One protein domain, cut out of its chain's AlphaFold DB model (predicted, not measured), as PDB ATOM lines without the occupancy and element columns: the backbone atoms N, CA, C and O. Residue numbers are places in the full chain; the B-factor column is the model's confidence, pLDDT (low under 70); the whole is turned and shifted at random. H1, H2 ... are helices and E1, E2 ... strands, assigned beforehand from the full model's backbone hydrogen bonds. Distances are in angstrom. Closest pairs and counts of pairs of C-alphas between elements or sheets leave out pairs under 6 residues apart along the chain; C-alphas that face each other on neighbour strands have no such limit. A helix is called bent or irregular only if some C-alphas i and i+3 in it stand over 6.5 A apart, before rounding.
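Overview. This is residues 236 to 348 and 418 to 470 of the 965 residues of the protein "Hypothetical protein" of Polarella glacialis (UniProt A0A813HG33). A twisted sheet of five strands makes the core, with helices on both faces: H6 covers one face towards the E5 edge, while H7 is over the opposite face, side by side with the last part of H1. Towards the E3 edge the long H5 and the shorter H4 meet at a steep angle; the end of H5, residues 343 to 348, and the loop of residues 283 to 288 stick out. The printed part has 166 residues, with seven named helices and five named strands in the chain order E1 H1 H2 H3 E2 E3 H4 H5 E4 H6 E5 H7. The sheet runs E3 E2 E1 E4 E5, mixed, and the class is mixed, helices and strands. The whole is compact, with a radius of gyration of the C-alphas of 16.6 A and spans of 51 by 41 by 37 A.

Arrangement. Begin in the sheet with E1, residues 236 to 242, an inner strand. It is parallel to E2, residues 293 to 300, where N 239 and O 296 are 2.8 A apart, within hydrogen-bond range. It is also parallel to E4, residues 419 to 424, with N 240 and O 422 at 2.8 A. The edge strand E3, residues 306 to 310, is antiparallel to E2 and forms a hairpin with it; look at N 309 and O 297, 2.8 A apart. The other edge strand, E5, residues 446 to 448, is parallel to E4, with N 447 and O 421 at 3.1 A. Over E4, along the strands at 0 degrees on the local plane, find H6, residues 429 to 440, at a height over the sheet of 8.8 A; its closest C-alpha pair with E4 is Leu 423 and Ala 435, 7.4 A. E4, H6 and E5 form a strand-helix-strand unit, two parallel neighbour strands with a helix between, and its crossover is right-handed. On the opposite face H7, residues 456 to 468, is over E4 and only just over E1, where 3 of its 13 C-alphas fall. H1, residues 254 to 271, only grazes the sheet with residues 263 to 271. With residues 262 to 270 alone it touches H7 at a shallow tilt of 20 degrees, the same way; the closest C-alphas, of Leu 266 and Pro 457, are 4.8 A apart. H2, residues 274 to 277, also only grazes the sheet, and H3, residues 279 to 282, is not on it; H1, H2 and H3 stand between E1 and E2 in a second such unit. H5, residues 327 to 348, touches H1 with residues 327 to 331 alone, about perpendicular at 86 degrees, closest at the C-alphas of Val 264 and Glu 327, 6.3 A. H4, residues 311 to 320, touches H5 at a steep tilt of 57 degrees, opposite ways, closest at the C-alphas of Leu 317 and Gly 333, 7.3 A. H4 and H5 each only graze the sheet. Every O i to N i+4 pair is within hydrogen-bond range in H5, H6 and H7, against 10 of 14 in H1 and 4 of 6 in H4; H2 and H3 are too short for such a pair.

Along the chain. Find C-alpha 236 at (342.945, 432.183, 466.857), where E1 begins its 19.3 A; E2 spans 22.3 A, E4 16.4 A and E3 13.4 A. H5 runs 32.0 A to C-alpha 348 at (338.842, 457.813, 480.628). H1 measures 23.3 A and has a kink of 58 degrees near residue 261; it is irregular, with C-alphas 255 and 258 7.6 A apart. H7 spans 18.1 A, ending at C-alpha 468 at (335.579, 418.791, 465.071); H6 spans 16.6 A and H4 14.8 A.

Size, cuts and confidence. The C-alphas of Ser 255 and Ala 286 are the two farthest apart, at 53.4 A. Residues 349 to 417 are not printed, and C-alphas 348 and 418 stand 32.7 A apart across the cut. Of the links printed whole, E1 to H1 is long, with 11 residues. The mean pLDDT of the printed part is 77.6; look for values under 70 at 61 residues, among them 273 to 290 and 444 to 470.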
ATOM      1  N   ARG A 236     343.984 431.371 466.220       85.00
ATOM      2  CA  ARG A 236     342.945 432.183 466.857       85.00
ATOM      3  C   ARG A 236     341.661 432.132 466.037       85.00
ATOM      4  O   ARG A 236     341.619 432.606 464.903       85.00
ATOM      5  N   LEU A 237     340.595 431.600 466.631       86.44
ATOM      6  CA  LEU A 237     339.255 431.599 466.045       86.44
ATOM      7  C   LEU A 237     338.425 432.721 466.674       86.44
ATOM      8  O   LEU A 237     337.957 432.586 467.804       86.44
ATOM      9  N   SER A 238     338.231 433.822 465.951       89.75
ATOM     10  CA  SER A 238     337.388 434.932 466.401       89.75
ATOM     11  C   SER A 238     335.999 434.860 465.780       89.75
ATOM     12  O   SER A 238     335.819 435.108 464.592       89.75
ATOM     13  N   VAL A 239     335.002 434.585 466.614       89.81
ATOM     14  CA  VAL A 239     333.589 434.746 466.273       89.81
ATOM     15  C   VAL A 239     333.176 436.176 466.600       89.81
ATOM     16  O   VAL A 239     333.383 436.636 467.724       89.81
ATOM     17  N   ILE A 240     332.588 436.881 465.639       92.88
ATOM     18  CA  ILE A 240     331.981 438.198 465.828       92.88
ATOM     19  C   ILE A 240     330.474 438.034 465.662       92.88
ATOM     20  O   ILE A 240     330.014 437.563 464.625       92.88
ATOM     21  N   ALA A 241     329.712 438.411 466.685       92.94
ATOM     22  CA  ALA A 241     328.264 438.266 466.701       92.94
ATOM     23  C   ALA A 241     327.587 439.605 466.969       92.94
ATOM     24  O   ALA A 241     327.819 440.224 468.012       92.94
ATOM     25  N   GLN A 242     326.739 440.028 466.035       92.44
ATOM     26  CA  GLN A 242     325.877 441.189 466.219       92.44
ATOM     27  C   GLN A 242     324.644 440.781 467.035       92.44
ATOM     28  O   GLN A 242     324.031 439.743 466.779       92.44
ATOM     29  N   LEU A 243     324.299 441.578 468.043       92.44
ATOM     30  CA  LEU A 243     323.201 441.314 468.966       92.44
ATOM     31  C   LEU A 243     322.113 442.390 468.827       92.44
ATOM     32  O   LEU A 243     322.433 443.575 468.931       92.44
ATOM     33  N   PRO A 244     320.825 442.019 468.701       93.00
ATOM     34  CA  PRO A 244     319.706 442.966 468.658       93.00
ATOM     35  C   PRO A 244     319.324 443.497 470.059       93.00
ATOM     36  O   PRO A 244     318.155 443.732 470.346       93.00
ATOM     37  N   VAL A 245     320.304 443.657 470.956       93.88
ATOM     38  CA  VAL A 245     320.133 444.222 472.302       93.88
ATOM     39  C   VAL A 245     321.248 445.223 472.593       93.88
ATOM     40  O   VAL A 245     322.386 445.045 472.154       93.88
ATOM     41  N   VAL A 246     320.926 446.275 473.344       96.25
ATOM     42  CA  VAL A 246     321.922 447.197 473.909       96.25
ATOM     43  C   VAL A 246     322.675 446.520 475.059       96.25
ATOM     44  O   VAL A 246     322.133 445.637 475.730       96.25
ATOM     45  N   ARG A 247     323.920 446.924 475.312       96.38
ATOM     46  CA  ARG A 247     324.806 446.334 476.329       96.38
ATOM     47  C   ARG A 247     324.176 446.340 477.721       96.38
ATOM     48  O   ARG A 247     324.261 445.349 478.445       96.38
ATOM     49  N   ASP A 248     323.534 447.450 478.075       96.19
ATOM     50  CA  ASP A 248     322.947 447.672 479.401       96.19
ATOM     51  C   ASP A 248     321.577 446.969 479.566       96.19
ATOM     52  O   ASP A 248     321.007 446.997 480.652       96.19
ATOM     53  N   ALA A 249     321.079 446.278 478.527       96.69
ATOM     54  CA  ALA A 249     319.932 445.366 478.606       96.69
ATOM     55  C   ALA A 249     320.332 443.904 478.907       96.69
ATOM     56  O   ALA A 249     319.459 443.045 479.050       96.69
ATOM     57  N   ILE A 250     321.631 443.592 479.035       97.00
ATOM     58  CA  ILE A 250     322.044 442.327 479.656       97.00
ATOM     59  C   ILE A 250     321.727 442.421 481.151       97.00
ATOM     60  O   ILE A 250     322.320 443.220 481.871       97.00
ATOM     61  N   THR A 251     320.830 441.559 481.620       97.25
ATOM     62  CA  THR A 251     320.450 441.427 483.030       97.25
ATOM     63  C   THR A 251     320.439 439.952 483.444       97.25
ATOM     64  O   THR A 251     320.555 439.049 482.615       97.25
ATOM     65  N   THR A 252     320.315 439.707 484.744       96.19
ATOM     66  CA  THR A 252     320.131 438.378 485.348       96.19
ATOM     67  C   THR A 252     318.673 438.120 485.746       96.19
ATOM     68  O   THR A 252     318.382 437.136 486.425       96.19
ATOM     69  N   GLU A 253     317.759 439.025 485.391       95.38
ATOM     70  CA  GLU A 253     316.330 438.887 485.662       95.38
ATOM     71  C   GLU A 253     315.670 437.813 484.789       95.38
ATOM     72  O   GLU A 253     315.903 437.711 483.584       95.38
ATOM     73  N   ILE A 254     314.785 437.031 485.412       88.81
ATOM     74  CA  ILE A 254     314.079 435.909 484.775       88.81
ATOM     75  C   ILE A 254     313.113 436.403 483.677       88.81
ATOM     76  O   ILE A 254     312.869 435.690 482.709       88.81
ATOM     77  N   SER A 255     312.624 437.641 483.783       94.06
ATOM     78  CA  SER A 255     311.813 438.339 482.773       94.06
ATOM     79  C   SER A 255     312.510 438.434 481.407       94.06
ATOM     80  O   SER A 255     311.894 438.171 480.378       94.06
ATOM     81  N   SER A 256     313.808 438.749 481.381       93.31
ATOM     82  CA  SER A 256     314.597 438.905 480.146       93.31
ATOM     83  C   SER A 256     315.178 437.591 479.609       93.31
ATOM     84  O   SER A 256     315.827 437.583 478.559       93.31
ATOM     85  N   ARG A 257     314.946 436.470 480.306       88.31
ATOM     86  CA  ARG A 257     315.533 435.154 480.016       88.31
ATOM     87  C   ARG A 257     315.351 434.708 478.568       88.31
ATOM     88  O   ARG A 257     316.320 434.292 477.942       88.31
ATOM     89  N   ALA A 258     314.139 434.812 478.023       88.06
ATOM     90  CA  ALA A 258     313.846 434.373 476.657       88.06
ATOM     91  C   ALA A 258     314.697 435.117 475.607       88.06
ATOM     92  O   ALA A 258     315.227 434.497 474.687       88.06
ATOM     93  N   THR A 259     314.889 436.425 475.791       90.81
ATOM     94  CA  THR A 259     315.677 437.294 474.905       90.81
ATOM     95  C   THR A 259     317.185 437.065 475.046       90.81
ATOM     96  O   THR A 259     317.922 437.174 474.067       90.81
ATOM     97  N   LEU A 260     317.661 436.735 476.252       94.00
ATOM     98  CA  LEU A 260     319.090 436.568 476.551       94.00
ATOM     99  C   LEU A 260     319.586 435.113 476.430       94.00
ATOM    100  O   LEU A 260     320.792 434.885 476.321       94.00
ATOM    101  N   LEU A 261     318.694 434.120 476.374       88.88
ATOM    102  CA  LEU A 261     319.061 432.711 476.197       88.88
ATOM    103  C   LEU A 261     319.885 432.445 474.913       88.88
ATOM    104  O   LEU A 261     320.880 431.724 475.016       88.88
ATOM    105  N   PRO A 262     319.591 433.034 473.731       88.69
ATOM    106  CA  PRO A 262     320.450 432.893 472.551       88.69
ATOM    107  C   PRO A 262     321.869 433.440 472.765       88.69
ATOM    108  O   PRO A 262     322.830 432.849 472.275       88.69
ATOM    109  N   LEU A 263     322.027 434.519 473.542       93.19
ATOM    110  CA  LEU A 263     323.336 435.069 473.908       93.19
ATOM    111  C   LEU A 263     324.107 434.112 474.834       93.19
ATOM    112  O   LEU A 263     325.285 433.845 474.601       93.19
ATOM    113  N   VAL A 264     323.446 433.525 475.834       92.50
ATOM    114  CA  VAL A 264     324.064 432.500 476.695       92.50
ATOM    115  C   VAL A 264     324.470 431.269 475.881       92.50
ATOM    116  O   VAL A 264     325.597 430.789 476.017       92.50
ATOM    117  N   GLN A 265     323.593 430.781 474.998       86.19
ATOM    118  CA  GLN A 265     323.886 429.656 474.105       86.19
ATOM    119  C   GLN A 265     325.072 429.952 473.179       86.19
ATOM    120  O   GLN A 265     325.919 429.081 472.996       86.19
ATOM    121  N   LEU A 266     325.170 431.174 472.647       87.62
ATOM    122  CA  LEU A 266     326.294 431.647 471.837       87.62
ATOM    123  C   LEU A 266     327.608 431.693 472.639       87.62
ATOM    124  O   LEU A 266     328.642 431.239 472.148       87.62
ATOM    125  N   CYS A 267     327.591 432.202 473.873       90.88
ATOM    126  CA  CYS A 267     328.774 432.204 474.739       90.88
ATOM    127  C   CYS A 267     329.221 430.777 475.099       90.88
ATOM    128  O   CYS A 267     330.414 430.475 475.041       90.88
ATOM    129  N   VAL A 268     328.283 429.886 475.437       86.44
ATOM    130  CA  VAL A 268     328.581 428.501 475.844       86.44
ATOM    131  C   VAL A 268     328.937 427.593 474.666       86.44
ATOM    132  O   VAL A 268     329.723 426.663 474.849       86.44
ATOM    133  N   SER A 269     328.434 427.847 473.456       81.00
ATOM    134  CA  SER A 269     328.944 427.168 472.262       81.00
ATOM    135  C   SER A 269     330.374 427.632 471.983       81.00
ATOM    136  O   SER A 269     331.306 426.852 472.174       81.00
ATOM    137  N   THR A 270     330.571 428.907 471.633       83.88
ATOM    138  CA  THR A 270     331.873 429.449 471.189       83.88
ATOM    139  C   THR A 270     333.026 429.222 472.169       83.88
ATOM    140  O   THR A 270     334.110 428.841 471.730       83.88
ATOM    141  N   LEU A 271     332.823 429.447 473.474       85.44
ATOM    142  CA  LEU A 271     333.926 429.521 474.440       85.44
ATOM    143  C   LEU A 271     334.135 428.235 475.256       85.44
ATOM    144  O   LEU A 271     335.274 427.908 475.577       85.44
ATOM    145  N   TRP A 272     333.080 427.474 475.573       77.75
ATOM    146  CA  TRP A 272     333.177 426.273 476.432       77.75
ATOM    147  C   TRP A 272     333.442 424.961 475.675       77.75
ATOM    148  O   TRP A 272     333.327 423.888 476.262       77.75
ATOM    149  N   ARG A 273     333.807 425.015 474.385       65.50
ATOM    150  CA  ARG A 273     334.122 423.822 473.565       65.50
ATOM    151  C   ARG A 273     335.540 423.803 472.980       65.50
ATOM    152  O   ARG A 273     335.834 422.999 472.102       65.50
ATOM    153  N   SER A 274     336.466 424.631 473.471       49.19
ATOM    154  CA  SER A 274     337.858 424.653 472.984       49.19
ATOM    155  C   SER A 274     338.766 423.537 473.519       49.19
ATOM    156  O   SER A 274     339.961 423.755 473.716       49.19
ATOM    157  N   GLY A 275     338.232 422.319 473.662       51.69
ATOM    158  CA  GLY A 275     339.036 421.098 473.535       51.69
ATOM    159  C   GLY A 275     339.584 420.908 472.109       51.69
ATOM    160  O   GLY A 275     340.557 420.189 471.916       51.69
ATOM    161  N   MET A 276     339.035 421.648 471.129       51.94
ATOM    162  CA  MET A 276     339.469 421.751 469.722       51.94
ATOM    163  C   MET A 276     340.990 421.869 469.493       51.94
ATOM    164  O   MET A 276     341.471 421.490 468.432       51.94
ATOM    165  N   GLY A 277     341.755 422.401 470.453       48.06
ATOM    166  CA  GLY A 277     343.216 422.504 470.359       48.06
ATOM    167  C   GLY A 277     344.014 421.284 470.838       48.06
ATOM    168  O   GLY A 277     345.237 421.371 470.828       48.06
ATOM    169  N   GLY A 278     343.366 420.214 471.315       51.06
ATOM    170  CA  GLY A 278     344.028 419.049 471.918       51.06
ATOM    171  C   GLY A 278     344.224 417.868 470.962       51.06
ATOM    172  O   GLY A 278     345.345 417.429 470.735       51.06
ATOM    173  N   GLU A 279     343.149 417.337 470.374       47.97
ATOM    174  CA  GLU A 279     343.213 416.045 469.659       47.97
ATOM    175  C   GLU A 279     343.926 416.112 468.303       47.97
ATOM    176  O   GLU A 279     344.562 415.143 467.892       47.97
ATOM    177  N   LEU A 280     343.916 417.273 467.644       47.81
ATOM    178  CA  LEU A 280     344.730 417.545 466.451       47.81
ATOM    179  C   LEU A 280     346.241 417.608 466.737       47.81
ATOM    180  O   LEU A 280     347.016 417.663 465.791       47.81
ATOM    181  N   ALA A 281     346.661 417.578 468.008       45.44
ATOM    182  CA  ALA A 281     348.058 417.401 468.397       45.44
ATOM    183  C   ALA A 281     348.442 415.941 468.705       45.44
ATOM    184  O   ALA A 281     349.622 415.615 468.682       45.44
ATOM    185  N   ALA A 282     347.467 415.068 468.990       48.09
ATOM    186  CA  ALA A 282     347.699 413.688 469.439       48.09
ATOM    187  C   ALA A 282     347.310 412.611 468.405       48.09
ATOM    188  O   ALA A 282     347.686 411.448 468.548       48.09
ATOM    189  N   SER A 283     346.522 412.967 467.384       47.00
ATOM    190  CA  SER A 283     345.963 412.013 466.410       47.00
ATOM    191  C   SER A 283     346.874 411.694 465.219       47.00
ATOM    192  O   SER A 283     346.685 410.646 464.603       47.00
ATOM    193  N   ASP A 284     347.869 412.539 464.934       53.34
ATOM    194  CA  ASP A 284     348.923 412.294 463.944       53.34
ATOM    195  C   ASP A 284     350.260 412.897 464.433       53.34
ATOM    196  O   ASP A 284     350.470 414.103 464.287       53.34
ATOM    197  N   PRO A 285     351.175 412.089 465.007       54.81
ATOM    198  CA  PRO A 285     352.479 412.565 465.469       54.81
ATOM    199  C   PRO A 285     353.465 412.887 464.329       54.81
ATOM    200  O   PRO A 285     354.522 413.451 464.597       54.81
ATOM    201  N   ALA A 286     353.151 412.557 463.069       55.53
ATOM    202  CA  ALA A 286     353.946 412.975 461.910       55.53
ATOM    203  C   ALA A 286     353.497 414.343 461.354       55.53
ATOM    204  O   ALA A 286     354.249 415.004 460.631       55.53
ATOM    205  N   SER A 287     352.296 414.814 461.710       52.78
ATOM    206  CA  SER A 287     351.804 416.146 461.352       52.78
ATOM    207  C   SER A 287     352.403 417.223 462.267       52.78
ATOM    208  O   SER A 287     351.815 417.620 463.273       52.78
ATOM    209  N   VAL A 288     353.522 417.812 461.838       49.28
ATOM    210  CA  VAL A 288     354.254 418.931 462.490       49.28
ATOM    211  C   VAL A 288     353.439 420.255 462.563       49.28
ATOM    212  O   VAL A 288     353.971 421.333 462.803       49.28
ATOM    213  N   THR A 289     352.116 420.222 462.356       53.38
ATOM    214  CA  THR A 289     351.224 421.403 462.358       53.38
ATOM    215  C   THR A 289     350.068 421.303 463.360       53.38
ATOM    216  O   THR A 289     348.963 421.785 463.105       53.38
ATOM    217  N   SER A 290     350.352 420.721 464.529       58.41
ATOM    218  CA  SER A 290     349.503 420.575 465.725       58.41
ATOM    219  C   SER A 290     349.028 421.906 466.343       58.41
ATOM    220  O   SER A 290     349.333 422.232 467.491       58.41
ATOM    221  N   ARG A 291     348.303 422.726 465.574       70.25
ATOM    222  CA  ARG A 291     347.900 424.081 465.969       70.25
ATOM    223  C   ARG A 291     346.825 424.073 467.053       70.25
ATOM    224  O   ARG A 291     345.672 423.718 466.803       70.25
ATOM    225  N   ARG A 292     347.179 424.565 468.241       76.56
ATOM    226  CA  ARG A 292     346.233 424.793 469.341       76.56
ATOM    227  C   ARG A 292     345.254 425.903 468.956       76.56
ATOM    228  O   ARG A 292     345.683 426.980 468.553       76.56
ATOM    229  N   VAL A 293     343.952 425.675 469.131       78.94
ATOM    230  CA  VAL A 293     342.918 426.672 468.805       78.94
ATOM    231  C   VAL A 293     342.496 427.471 470.044       78.94
ATOM    232  O   VAL A 293     341.988 426.887 471.003       78.94
ATOM    233  N   GLU A 294     342.659 428.798 470.028       86.31
ATOM    234  CA  GLU A 294     342.062 429.705 471.027       86.31
ATOM    235  C   GLU A 294     340.770 430.334 470.469       86.31
ATOM    236  O   GLU A 294     340.841 431.068 469.476       86.31
ATOM    237  N   PRO A 295     339.596 430.119 471.097       88.00
ATOM    238  CA  PRO A 295     338.378 430.823 470.734       88.00
ATOM    239  C   PRO A 295     338.358 432.228 471.343       88.00
ATOM    240  O   PRO A 295     338.713 432.447 472.507       88.00
ATOM    241  N   GLN A 296     337.834 433.176 470.580       93.06
ATOM    242  CA  GLN A 296     337.427 434.482 471.077       93.06
ATOM    243  C   GLN A 296     336.038 434.807 470.529       93.06
ATOM    244  O   GLN A 296     335.771 434.603 469.349       93.06
ATOM    245  N   LEU A 297     335.159 435.328 471.380       94.69
ATOM    246  CA  LEU A 297     333.838 435.816 470.989       94.69
ATOM    247  C   LEU A 297     333.808 437.330 471.189       94.69
ATOM    248  O   LEU A 297     333.923 437.808 472.316       94.69
ATOM    249  N   ARG A 298     333.649 438.088 470.104       95.62
ATOM    250  CA  ARG A 298     333.339 439.517 470.140       95.62
ATOM    251  C   ARG A 298     331.839 439.698 469.936       95.62
ATOM    252  O   ARG A 298     331.333 439.540 468.831       95.62
ATOM    253  N   LEU A 299     331.152 440.073 471.003       96.25
ATOM    254  CA  LEU A 299     329.800 440.608 470.926       96.25
ATOM    255  C   LEU A 299     329.863 442.039 470.380       96.25
ATOM    256  O   LEU A 299     330.753 442.800 470.781       96.25
ATOM    257  N   LEU A 300     328.929 442.395 469.504       95.44
ATOM    258  CA  LEU A 300     328.638 443.761 469.067       95.44
ATOM    259  C   LEU A 300     327.181 444.060 469.433       95.44
ATOM    260  O   LEU A 300     326.284 443.331 469.009       95.44
ATOM    261  N   PHE A 301     326.950 445.084 470.247       95.75
ATOM    262  CA  PHE A 301     325.621 445.442 470.748       95.75
ATOM    263  C   PHE A 301     324.910 446.436 469.824       95.75
ATOM    264  O   PHE A 301     325.542 447.116 469.015       95.75
ATOM    265  N   ALA A 302     323.591 446.561 469.978       93.81
ATOM    266  CA  ALA A 302     322.771 447.503 469.212       93.81
ATOM    267  C   ALA A 302     323.099 448.988 469.496       93.81
ATOM    268  O   ALA A 302     322.735 449.854 468.709       93.81
ATOM    269  N   ASP A 303     323.810 449.282 470.592       94.62
ATOM    270  CA  ASP A 303     324.352 450.612 470.921       94.62
ATOM    271  C   ASP A 303     325.753 450.876 470.321       94.62
ATOM    272  O   ASP A 303     326.344 451.930 470.553       94.62
ATOM    273  N   GLY A 304     326.296 449.927 469.550       93.31
ATOM    274  CA  GLY A 304     327.618 450.014 468.931       93.31
ATOM    275  C   GLY A 304     328.794 449.689 469.860       93.31
ATOM    276  O   GLY A 304     329.933 449.621 469.377       93.31
ATOM    277  N   ASP A 305     328.570 449.447 471.159       95.12
ATOM    278  CA  ASP A 305     329.631 448.955 472.039       95.12
ATOM    279  C   ASP A 305     329.964 447.483 471.733       95.12
ATOM    280  O   ASP A 305     329.202 446.739 471.108       95.12
ATOM    281  N   SER A 306     331.137 447.037 472.178       95.19
ATOM    282  CA  SER A 306     331.624 445.677 471.949       95.19
ATOM    283  C   SER A 306     332.011 444.977 473.245       95.19
ATOM    284  O   SER A 306     332.437 445.606 474.212       95.19
ATOM    285  N   LEU A 307     331.945 443.648 473.288       96.62
ATOM    286  CA  LEU A 307     332.528 442.882 474.391       96.62
ATOM    287  C   LEU A 307     333.308 441.685 473.862       96.62
ATOM    288  O   LEU A 307     332.744 440.771 473.273       96.62
ATOM    289  N   MET A 308     334.622 441.699 474.094       96.06
ATOM    290  CA  MET A 308     335.501 440.571 473.805       96.06
ATOM    291  C   MET A 308     335.539 439.612 475.000       96.06
ATOM    292  O   MET A 308     335.839 439.998 476.135       96.06
ATOM    293  N   LEU A 309     335.267 438.350 474.703       95.69
ATOM    294  CA  LEU A 309     335.294 437.195 475.586       95.69
ATOM    295  C   LEU A 309     336.268 436.160 474.997       95.69
ATOM    296  O   LEU A 309     336.529 436.155 473.796       95.69
ATOM    297  N   GLY A 310     336.808 435.278 475.833       93.62
ATOM    298  CA  GLY A 310     337.831 434.307 475.434       93.62
ATOM    299  C   GLY A 310     338.217 433.395 476.595       93.62
ATOM    300  O   GLY A 310     337.505 433.336 477.602       93.62
ATOM    301  N   SER A 311     339.380 432.753 476.492       88.38
ATOM    302  CA  SER A 311     339.992 431.893 477.521       88.38
ATOM    303  C   SER A 311     339.877 432.454 478.953       88.38
ATOM    304  O   SER A 311     339.374 431.782 479.854       88.38
ATOM    305  N   ALA A 312     340.219 433.729 479.164       90.50
ATOM    306  CA  ALA A 312     340.143 434.403 480.468       90.50
ATOM    307  C   ALA A 312     338.715 434.753 480.964       90.50
ATOM    308  O   ALA A 312     338.559 435.282 482.066       90.50
ATOM    309  N   PHE A 313     337.665 434.540 480.166       92.94
ATOM    310  CA  PHE A 313     336.264 434.590 480.622       92.94
ATOM    311  C   PHE A 313     335.822 433.211 481.122       92.94
ATOM    312  O   PHE A 313     335.302 433.104 482.232       92.94
ATOM    313  N   VAL A 314     336.145 432.164 480.354       89.06
ATOM    314  CA  VAL A 314     335.923 430.754 480.718       89.06
ATOM    315  C   VAL A 314     336.610 430.421 482.039       89.06
ATOM    316  O   VAL A 314     335.942 429.974 482.965       89.06
ATOM    317  N   ALA A 315     337.905 430.731 482.160       86.38
ATOM    318  CA  ALA A 315     338.696 430.460 483.362       86.38
ATOM    319  C   ALA A 315     338.148 431.156 484.623       86.38
ATOM    320  O   ALA A 315     338.220 430.604 485.718       86.38
ATOM    321  N   GLY A 316     337.562 432.352 484.478       88.44
ATOM    322  CA  GLY A 316     336.919 433.050 485.594       88.44
ATOM    323  C   GLY A 316     335.691 432.296 486.108       88.44
ATOM    324  O   GLY A 316     335.554 432.084 487.308       88.44
ATOM    325  N   LEU A 317     334.838 431.825 485.197       85.56
ATOM    326  CA  LEU A 317     333.598 431.112 485.525       85.56
ATOM    327  C   LEU A 317     333.804 429.625 485.872       85.56
ATOM    328  O   LEU A 317     332.994 429.058 486.602       85.56
ATOM    329  N   SER A 318     334.889 428.993 485.416       79.38
ATOM    330  CA  SER A 318     335.294 427.664 485.899       79.38
ATOM    331  C   SER A 318     336.010 427.734 487.250       79.38
ATOM    332  O   SER A 318     335.912 426.792 488.030       79.38
ATOM    333  N   SER A 319     336.669 428.851 487.590       78.12
ATOM    334  CA  SER A 319     337.261 429.016 488.928       78.12
ATOM    335  C   SER A 319     336.218 429.037 490.055       78.12
ATOM    336  O   SER A 319     336.546 428.691 491.187       78.12
ATOM    337  N   SER A 320     334.956 429.371 489.751       74.81
ATOM    338  CA  SER A 320     333.840 429.291 490.700       74.81
ATOM    339  C   SER A 320     333.031 427.983 490.631       74.81
ATOM    340  O   SER A 320     332.353 427.662 491.610       74.81
ATOM    341  N   HIS A 321     333.090 427.203 489.537       64.75
ATOM    342  CA  HIS A 321     332.232 426.019 489.322       64.75
ATOM    343  C   HIS A 321     332.960 424.832 488.662       64.75
ATOM    344  O   HIS A 321     333.518 424.955 487.576       64.75
ATOM    345  N   ARG A 322     332.881 423.646 489.293       50.25
ATOM    346  CA  ARG A 322     333.634 422.434 488.899       50.25
ATOM    347  C   ARG A 322     333.211 421.781 487.571       50.25
ATOM    348  O   ARG A 322     334.040 421.124 486.957       50.25
ATOM    349  N   ALA A 323     331.951 421.916 487.146       54.19
ATOM    350  CA  ALA A 323     331.419 421.204 485.973       54.19
ATOM    351  C   ALA A 323     331.245 422.119 484.748       54.19
ATOM    352  O   ALA A 323     331.906 421.923 483.731       54.19
ATOM    353  N   ALA A 324     330.366 423.117 484.858       69.50
ATOM    354  CA  ALA A 324     330.083 424.142 483.853       69.50
ATOM    355  C   ALA A 324     329.290 425.295 484.512       69.50
ATOM    356  O   ALA A 324     328.690 425.072 485.567       69.50
ATOM    357  N   PRO A 325     329.255 426.509 483.927       80.50
ATOM    358  CA  PRO A 325     328.414 427.587 484.436       80.50
ATOM    359  C   PRO A 325     326.935 427.374 484.079       80.50
ATOM    360  O   PRO A 325     326.604 426.921 482.981       80.50
ATOM    361  N   THR A 326     326.043 427.768 484.984       86.69
ATOM    362  CA  THR A 326     324.604 427.900 484.711       86.69
ATOM    363  C   THR A 326     324.322 429.108 483.810       86.69
ATOM    364  O   THR A 326     325.139 430.024 483.706       86.69
ATOM    365  N   GLU A 327     323.135 429.153 483.196       89.94
ATOM    366  CA  GLU A 327     322.673 430.295 482.387       89.94
ATOM    367  C   GLU A 327     322.849 431.629 483.132       89.94
ATOM    368  O   GLU A 327     323.469 432.566 482.627       89.94
ATOM    369  N   ARG A 328     322.409 431.661 484.395       90.25
ATOM    370  CA  ARG A 328     322.554 432.807 485.292       90.25
ATOM    371  C   ARG A 328     324.014 433.189 485.547       90.25
ATOM    372  O   ARG A 328     324.307 434.375 485.564       90.25
ATOM    373  N   GLN A 329     324.926 432.234 485.722       90.94
ATOM    374  CA  GLN A 329     326.348 432.532 485.962       90.94
ATOM    375  C   GLN A 329     327.027 433.117 484.717       90.94
ATOM    376  O   GLN A 329     327.851 434.025 484.835       90.94
ATOM    377  N   VAL A 330     326.646 432.665 483.515       93.94
ATOM    378  CA  VAL A 330     327.089 433.303 482.262       93.94
ATOM    379  C   VAL A 330     326.583 434.747 482.196       93.94
ATOM    380  O   VAL A 330     327.374 435.643 481.902       93.94
ATOM    381  N   LEU A 331     325.313 434.998 482.539       95.88
ATOM    382  CA  LEU A 331     324.740 436.349 482.593       95.88
ATOM    383  C   LEU A 331     325.405 437.232 483.663       95.88
ATOM    384  O   LEU A 331     325.822 438.339 483.340       95.88
ATOM    385  N   GLU A 332     325.603 436.748 484.892       95.31
ATOM    386  CA  GLU A 332     326.328 437.458 485.963       95.31
ATOM    387  C   GLU A 332     327.757 437.823 485.517       95.31
ATOM    388  O   GLU A 332     328.211 438.955 485.713       95.31
ATOM    389  N   GLY A 333     328.447 436.902 484.834       95.38
ATOM    390  CA  GLY A 333     329.756 437.148 484.230       95.38
ATOM    391  C   GLY A 333     329.731 438.208 483.122       95.38
ATOM    392  O   GLY A 333     330.641 439.041 483.057       95.38
ATOM    393  N   LEU A 334     328.708 438.207 482.262       96.50
ATOM    394  CA  LEU A 334     328.519 439.214 481.212       96.50
ATOM    395  C   LEU A 334     328.216 440.593 481.816       96.50
ATOM    396  O   LEU A 334     328.918 441.548 481.487       96.50
ATOM    397  N   VAL A 335     327.270 440.694 482.757       96.94
ATOM    398  CA  VAL A 335     326.932 441.938 483.478       96.94
ATOM    399  C   VAL A 335     328.172 442.528 484.151       96.94
ATOM    400  O   VAL A 335     328.490 443.701 483.944       96.94
ATOM    401  N   ALA A 336     328.944 441.715 484.880       96.19
ATOM    402  CA  ALA A 336     330.179 442.165 485.525       96.19
ATOM    403  C   ALA A 336     331.241 442.653 484.517       96.19
ATOM    404  O   ALA A 336     331.990 443.594 484.799       96.19
ATOM    405  N   ARG A 337     331.310 442.051 483.321       96.12
ATOM    406  CA  ARG A 337     332.201 442.492 482.234       96.12
ATOM    407  C   ARG A 337     331.724 443.793 481.580       96.12
ATOM    408  O   ARG A 337     332.564 444.663 481.343       96.12
ATOM    409  N   CYS A 338     330.422 443.952 481.350       96.19
ATOM    410  CA  CYS A 338     329.808 445.186 480.854       96.19
ATOM    411  C   CYS A 338     330.041 446.348 481.829       96.19
ATOM    412  O   CYS A 338     330.615 447.363 481.437       96.19
ATOM    413  N   ALA A 339     329.727 446.162 483.116       95.62
ATOM    414  CA  ALA A 339     329.962 447.157 484.164       95.62
ATOM    415  C   ALA A 339     331.448 447.547 484.275       95.62
ATOM    416  O   ALA A 339     331.783 448.729 484.322       95.62
ATOM    417  N   LYS A 340     332.370 446.570 484.225       95.88
ATOM    418  CA  LYS A 340     333.819 446.841 484.245       95.88
ATOM    419  C   LYS A 340     334.316 447.579 482.993       95.88
ATOM    420  O   LYS A 340     335.264 448.358 483.092       95.88
ATOM    421  N   ARG A 341     333.709 447.351 481.819       94.06
ATOM    422  CA  ARG A 341     334.002 448.120 480.596       94.06
ATOM    423  C   ARG A 341     333.469 449.547 480.712       94.06
ATOM    424  O   ARG A 341     334.224 450.477 480.444       94.06
ATOM    425  N   ARG A 342     332.228 449.711 481.177       94.19
ATOM    426  CA  ARG A 342     331.573 451.004 481.408       94.19
ATOM    427  C   ARG A 342     332.375 451.888 482.371       94.19
ATOM    428  O   ARG A 342     332.820 452.950 481.952       94.19
ATOM    429  N   ALA A 343     332.707 451.392 483.564       95.44
ATOM    430  CA  ALA A 343     333.522 452.124 484.540       95.44
ATOM    431  C   ALA A 343     334.908 452.529 483.994       95.44
ATOM    432  O   ALA A 343     335.440 453.580 484.343       95.44
ATOM    433  N   LYS A 344     335.498 451.724 483.096       94.94
ATOM    434  CA  LYS A 344     336.769 452.056 482.432       94.94
ATOM    435  C   LYS A 344     336.619 453.132 481.348       94.94
ATOM    436  O   LYS A 344     337.566 453.881 481.124       94.94
ATOM    437  N   LEU A 345     335.475 453.206 480.668       90.44
ATOM    438  CA  LEU A 345     335.169 454.283 479.720       90.44
ATOM    439  C   LEU A 345     334.869 455.591 480.463       90.44
ATOM    440  O   LEU A 345     335.413 456.628 480.101       90.44
ATOM    441  N   GLU A 346     334.091 455.520 481.546       94.12
ATOM    442  CA  GLU A 346     333.801 456.648 482.442       94.12
ATOM    443  C   GLU A 346     335.097 457.205 483.067       94.12
ATOM    444  O   GLU A 346     335.329 458.410 483.021       94.12
ATOM    445  N   GLN A 347     336.017 456.344 483.529       94.19
ATOM    446  CA  GLN A 347     337.326 456.777 484.042       94.19
ATOM    447  C   GLN A 347     338.173 457.527 482.995       94.19
ATOM    448  O   GLN A 347     338.865 458.475 483.359       94.19
ATOM    449  N   VAL A 348     338.128 457.120 481.719       93.44
ATOM    450  CA  VAL A 348     338.842 457.813 480.628       93.44
ATOM    451  C   VAL A 348     338.166 459.146 480.293       93.44
ATOM    452  O   VAL A 348     338.838 460.165 480.179       93.44
ATOM    453  N   GLU A 418     346.980 432.712 460.795       76.25
ATOM    454  CA  GLU A 418     346.675 432.093 462.086       76.25
ATOM    455  C   GLU A 418     345.397 432.666 462.715       76.25
ATOM    456  O   GLU A 418     344.944 432.160 463.737       76.25
ATOM    457  N   HIS A 419     344.786 433.689 462.107       78.81
ATOM    458  CA  HIS A 419     343.553 434.312 462.588       78.81
ATOM    459  C   HIS A 419     342.402 434.035 461.616       78.81
ATOM    460  O   HIS A 419     342.452 434.437 460.457       78.81
ATOM    461  N   VAL A 420     341.362 433.350 462.091       77.69
ATOM    462  CA  VAL A 420     340.123 433.083 461.343       77.69
ATOM    463  C   VAL A 420     339.008 433.948 461.919       77.69
ATOM    464  O   VAL A 420     338.774 433.905 463.131       77.69
ATOM    465  N   VAL A 421     338.302 434.698 461.065       84.25
ATOM    466  CA  VAL A 421     337.154 435.523 461.469       84.25
ATOM    467  C   VAL A 421     335.852 434.929 460.933       84.25
ATOM    468  O   VAL A 421     335.689 434.728 459.729       84.25
ATOM    469  N   LEU A 422     334.918 434.673 461.850       81.12
ATOM    470  CA  LEU A 422     333.553 434.234 461.565       81.12
ATOM    471  C   LEU A 422     332.584 435.370 461.888       81.12
ATOM    472  O   LEU A 422     332.531 435.816 463.035       81.12
ATOM    473  N   LEU A 423     331.813 435.818 460.898       83.06
ATOM    474  CA  LEU A 423     330.781 436.842 461.077       83.06
ATOM    475  C   LEU A 423     329.406 436.182 461.237       83.06
ATOM    476  O   LEU A 423     329.012 435.360 460.411       83.06
ATOM    477  N   LEU A 424     328.679 436.560 462.290       82.38
ATOM    478  CA  LEU A 424     327.299 436.150 462.556       82.38
ATOM    479  C   LEU A 424     326.400 437.404 462.527       82.38
ATOM    480  O   LEU A 424     326.318 438.113 463.540       82.38
ATOM    481  N   PRO A 425     325.776 437.725 461.376       74.38
ATOM    482  CA  PRO A 425     324.941 438.914 461.229       74.38
ATOM    483  C   PRO A 425     323.605 438.760 461.969       74.38
ATOM    484  O   PRO A 425     323.023 437.677 462.017       74.38
ATOM    485  N   SER A 426     323.064 439.859 462.500       65.56
ATOM    486  CA  SER A 426     321.766 439.871 463.200       65.56
ATOM    487  C   SER A 426     320.561 440.011 462.254       65.56
ATOM    488  O   SER A 426     319.579 440.662 462.599       65.56
ATOM    489  N   GLY A 427     320.654 439.477 461.031       65.31
ATOM    490  CA  GLY A 427     319.621 439.592 459.988       65.31
ATOM    491  C   GLY A 427     319.548 440.945 459.258       65.31
ATOM    492  O   GLY A 427     318.753 441.093 458.336       65.31
ATOM    493  N   SER A 428     320.373 441.933 459.625       67.81
ATOM    494  CA  SER A 428     320.457 443.228 458.933       67.81
ATOM    495  C   SER A 428     321.564 443.225 457.872       67.81
ATOM    496  O   SER A 428     322.747 443.259 458.221       67.81
ATOM    497  N   SER A 429     321.192 443.265 456.589       70.06
ATOM    498  CA  SER A 429     322.125 443.238 455.445       70.06
ATOM    499  C   SER A 429     323.185 444.349 455.470       70.06
ATOM    500  O   SER A 429     324.337 444.116 455.108       70.06
ATOM    501  N   GLN A 430     322.842 445.544 455.967       69.56
ATOM    502  CA  GLN A 430     323.797 446.648 456.142       69.56
ATOM    503  C   GLN A 430     324.920 446.307 457.138       69.56
ATOM    504  O   GLN A 430     326.084 446.611 456.882       69.56
ATOM    505  N   GLY A 431     324.588 445.638 458.249       67.31
ATOM    506  CA  GLY A 431     325.565 445.202 459.252       67.31
ATOM    507  C   GLY A 431     326.504 444.117 458.718       67.31
ATOM    508  O   GLY A 431     327.705 444.163 458.972       67.31
ATOM    509  N   GLU A 432     325.975 443.193 457.910       68.19
ATOM    510  CA  GLU A 432     326.761 442.157 457.229       68.19
ATOM    511  C   GLU A 432     327.774 442.766 456.245       68.19
ATOM    512  O   GLU A 432     328.971 442.474 456.324       68.19
ATOM    513  N   ALA A 433     327.324 443.677 455.375       73.12
ATOM    514  CA  ALA A 433     328.180 444.347 454.397       73.12
ATOM    515  C   ALA A 433     329.290 445.183 455.067       73.12
ATOM    516  O   ALA A 433     330.460 445.087 454.689       73.12
ATOM    517  N   ALA A 434     328.950 445.962 456.099       69.88
ATOM    518  CA  ALA A 434     329.916 446.787 456.823       69.88
ATOM    519  C   ALA A 434     330.925 445.954 457.639       69.88
ATOM    520  O   ALA A 434     332.118 446.265 457.632       69.88
ATOM    521  N   ALA A 435     330.488 444.869 458.293       64.88
ATOM    522  CA  ALA A 435     331.386 443.965 459.014       64.88
ATOM    523  C   ALA A 435     332.350 443.226 458.069       64.88
ATOM    524  O   ALA A 435     333.525 443.061 458.403       64.88
ATOM    525  N   THR A 436     331.874 442.834 456.883       69.69
ATOM    526  CA  THR A 436     332.690 442.195 455.836       69.69
ATOM    527  C   THR A 436     333.750 443.164 455.319       69.69
ATOM    528  O   THR A 436     334.943 442.891 455.464       69.69
ATOM    529  N   LYS A 437     333.335 444.356 454.865       74.00
ATOM    530  CA  LYS A 437     334.236 445.411 454.373       74.00
ATOM    531  C   LYS A 437     335.295 445.817 455.405       74.00
ATOM    532  O   LYS A 437     336.453 446.034 455.059       74.00
ATOM    533  N   ALA A 438     334.938 445.874 456.689       68.88
ATOM    534  CA  ALA A 438     335.884 446.194 457.760       68.88
ATOM    535  C   ALA A 438     336.907 445.075 458.061       68.88
ATOM    536  O   ALA A 438     337.932 445.340 458.690       68.88
ATOM    537  N   CYS A 439     336.657 443.837 457.620       68.75
ATOM    538  CA  CYS A 439     337.615 442.732 457.713       68.75
ATOM    539  C   CYS A 439     338.458 442.586 456.433       68.75
ATOM    540  O   CYS A 439     339.654 442.314 456.534       68.75
ATOM    541  N   GLU A 440     337.882 442.867 455.257       72.88
ATOM    542  CA  GLU A 440     338.613 443.022 453.986       72.88
ATOM    543  C   GLU A 440     339.686 444.117 454.094       72.88
ATOM    544  O   GLU A 440     340.856 443.876 453.802       72.88
ATOM    545  N   LEU A 441     339.317 445.294 454.621       70.44
ATOM    546  CA  LEU A 441     340.241 446.405 454.899       70.44
ATOM    547  C   LEU A 441     341.348 446.046 455.909       70.44
ATOM    548  O   LEU A 441     342.402 446.678 455.912       70.44
ATOM    549  N   ALA A 442     341.128 445.035 456.753       63.19
ATOM    550  CA  ALA A 442     342.117 444.518 457.697       63.19
ATOM    551  C   ALA A 442     342.975 443.371 457.117       63.19
ATOM    552  O   ALA A 442     343.809 442.818 457.836       63.19
ATOM    553  N   ALA A 443     342.768 442.999 455.845       73.69
ATOM    554  CA  ALA A 443     343.372 441.841 455.179       73.69
ATOM    555  C   ALA A 443     343.173 440.505 455.934       73.69
ATOM    556  O   ALA A 443     344.009 439.603 455.856       73.69
ATOM    557  N   LEU A 444     342.068 440.374 456.680       64.12
ATOM    558  CA  LEU A 444     341.739 439.163 457.434       64.12
ATOM    559  C   LEU A 444     340.930 438.188 456.561       64.12
ATOM    560  O   LEU A 444     339.991 438.623 455.894       64.12
ATOM    561  N   PRO A 445     341.221 436.872 456.580       61.16
ATOM    562  CA  PRO A 445     340.412 435.891 455.866       61.16
ATOM    563  C   PRO A 445     339.039 435.751 456.540       61.16
ATOM    564  O   PRO A 445     338.908 435.195 457.637       61.16
ATOM    565  N   VAL A 446     338.010 436.274 455.871       61.56
ATOM    566  CA  VAL A 446     336.612 436.217 456.312       61.56
ATOM    567  C   VAL A 446     335.955 434.950 455.787       61.56
ATOM    568  O   VAL A 446     335.953 434.700 454.583       61.56
ATOM    569  N   ALA A 447     335.314 434.195 456.675       61.28
ATOM    570  CA  ALA A 447     334.270 433.258 456.280       61.28
ATOM    571  C   ALA A 447     332.910 433.846 456.690       61.28
ATOM    572  O   ALA A 447     332.532 433.820 457.864       61.28
ATOM    573  N   LEU A 448     332.186 434.396 455.710       59.06
ATOM    574  CA  LEU A 448     330.769 434.726 455.853       59.06
ATOM    575  C   LEU A 448     329.981 433.418 455.924       59.06
ATOM    576  O   LEU A 448     329.974 432.638 454.975       59.06
ATOM    577  N   VAL A 449     329.323 433.172 457.057       57.31
ATOM    578  CA  VAL A 449     328.507 431.970 457.256       57.31
ATOM    579  C   VAL A 449     327.055 432.393 457.357       57.31
ATOM    580  O   VAL A 449     326.499 432.543 458.447       57.31
ATOM    581  N   ASN A 450     326.450 432.604 456.190       51.22
ATOM    582  CA  ASN A 450     325.040 432.946 456.081       51.22
ATOM    583  C   ASN A 450     324.190 431.691 456.364       51.22
ATOM    584  O   ASN A 450     323.851 430.906 455.477       51.22
ATOM    585  N   ALA A 451     323.943 431.440 457.652       46.47
ATOM    586  CA  ALA A 451     323.236 430.268 458.152       46.47
ATOM    587  C   ALA A 451     321.725 430.394 457.897       46.47
ATOM    588  O   ALA A 451     320.963 430.779 458.784       46.47
ATOM    589  N   ALA A 452     321.307 430.072 456.670       35.12
ATOM    590  CA  ALA A 452     319.923 430.154 456.208       35.12
ATOM    591  C   ALA A 452     318.924 429.579 457.234       35.12
ATOM    592  O   ALA A 452     319.034 428.424 457.647       35.12
ATOM    593  N   ALA A 453     317.965 430.413 457.654       37.94
ATOM    594  CA  ALA A 453     316.923 430.125 458.651       37.94
ATOM    595  C   ALA A 453     317.398 429.629 460.044       37.94
ATOM    596  O   ALA A 453     316.571 429.249 460.876       37.94
ATOM    597  N   GLY A 454     318.702 429.643 460.339       51.44
ATOM    598  CA  GLY A 454     319.270 429.164 461.600       51.44
ATOM    599  C   GLY A 454     319.500 430.276 462.629       51.44
ATOM    600  O   GLY A 454     319.893 431.389 462.294       51.44
ATOM    601  N   SER A 455     319.333 429.968 463.920       65.44
ATOM    602  CA  SER A 455     319.784 430.873 464.983       65.44
ATOM    603  C   SER A 455     321.320 430.919 465.051       65.44
ATOM    604  O   SER A 455     321.997 429.924 464.777       65.44
ATOM    605  N   ALA A 456     321.898 432.051 465.466       64.19
ATOM    606  CA  ALA A 456     323.355 432.197 465.584       64.19
ATOM    607  C   ALA A 456     324.036 431.112 466.463       64.19
ATOM    608  O   ALA A 456     325.109 430.635 466.083       64.19
ATOM    609  N   PRO A 457     323.436 430.625 467.575       59.41
ATOM    610  CA  PRO A 457     323.947 429.454 468.291       59.41
ATOM    611  C   PRO A 457     324.003 428.171 467.451       59.41
ATOM    612  O   PRO A 457     324.961 427.412 467.596       59.41
ATOM    613  N   SER A 458     323.029 427.934 466.566       59.53
ATOM    614  CA  SER A 458     323.037 426.798 465.632       59.53
ATOM    615  C   SER A 458     324.124 426.943 464.569       59.53
ATOM    616  O   SER A 458     324.807 425.966 464.272       59.53
ATOM    617  N   ALA A 459     324.355 428.158 464.057       64.38
ATOM    618  CA  ALA A 459     325.457 428.442 463.135       64.38
ATOM    619  C   ALA A 459     326.823 428.128 463.774       64.38
ATOM    620  O   ALA A 459     327.638 427.419 463.185       64.38
ATOM    621  N   VAL A 460     327.052 428.565 465.020       61.62
ATOM    622  CA  VAL A 460     328.270 428.202 465.766       61.62
ATOM    623  C   VAL A 460     328.338 426.703 466.037       61.62
ATOM    624  O   VAL A 460     329.399 426.115 465.850       61.62
ATOM    625  N   ALA A 461     327.240 426.067 466.450       60.19
ATOM    626  CA  ALA A 461     327.225 424.628 466.705       60.19
ATOM    627  C   ALA A 461     327.580 423.821 465.443       60.19
ATOM    628  O   ALA A 461     328.342 422.861 465.544       60.19
ATOM    629  N   LEU A 462     327.106 424.248 464.265       61.44
ATOM    630  CA  LEU A 462     327.459 423.668 462.969       61.44
ATOM    631  C   LEU A 462     328.930 423.917 462.606       61.44
ATOM    632  O   LEU A 462     329.616 422.987 462.197       61.44
ATOM    633  N   LEU A 463     329.453 425.129 462.797       61.78
ATOM    634  CA  LEU A 463     330.863 425.438 462.513       61.78
ATOM    635  C   LEU A 463     331.824 424.710 463.460       61.78
ATOM    636  O   LEU A 463     332.892 424.268 463.041       61.78
ATOM    637  N   GLN A 464     331.430 424.523 464.719       60.44
ATOM    638  CA  GLN A 464     332.156 423.693 465.678       60.44
ATOM    639  C   GLN A 464     332.066 422.213 465.324       60.44
ATOM    640  O   GLN A 464     333.087 421.533 465.365       60.44
ATOM    641  N   PHE A 465     330.895 421.725 464.907       58.78
ATOM    642  CA  PHE A 465     330.742 420.376 464.363       58.78
ATOM    643  C   PHE A 465     331.641 420.173 463.132       58.78
ATOM    644  O   PHE A 465     332.372 419.189 463.076       58.78
ATOM    645  N   MET A 466     331.692 421.132 462.201       57.56
ATOM    646  CA  MET A 466     332.611 421.105 461.059       57.56
ATOM    647  C   MET A 466     334.082 421.139 461.486       57.56
ATOM    648  O   MET A 466     334.890 420.436 460.885       57.56
ATOM    649  N   HIS A 467     334.453 421.932 462.495       59.34
ATOM    650  CA  HIS A 467     335.832 421.983 462.988       59.34
ATOM    651  C   HIS A 467     336.256 420.659 463.614       59.34
ATOM    652  O   HIS A 467     337.311 420.136 463.272       59.34
ATOM    653  N   TYR A 468     335.399 420.104 464.467       56.75
ATOM    654  CA  TYR A 468     335.579 418.791 465.071       56.75
ATOM    655  C   TYR A 468     335.690 417.709 463.989       56.75
ATOM    656  O   TYR A 468     336.634 416.932 464.008       56.75
ATOM    657  N   CYS A 469     334.833 417.754 462.961       52.81
ATOM    658  CA  CYS A 469     334.884 416.871 461.787       52.81
ATOM    659  C   CYS A 469     336.189 416.957 460.958       52.81
ATOM    660  O   CYS A 469     336.251 416.381 459.870       52.81
ATOM    661  N   GLY A 470     337.161 417.799 461.337       54.75
ATOM    662  CA  GLY A 470     338.303 418.233 460.515       54.75
ATOM    663  C   GLY A 470     337.910 419.129 459.327       54.75
ATOM    664  O   GLY A 470     338.716 419.917 458.829       54.75
TER     665      GLY A 470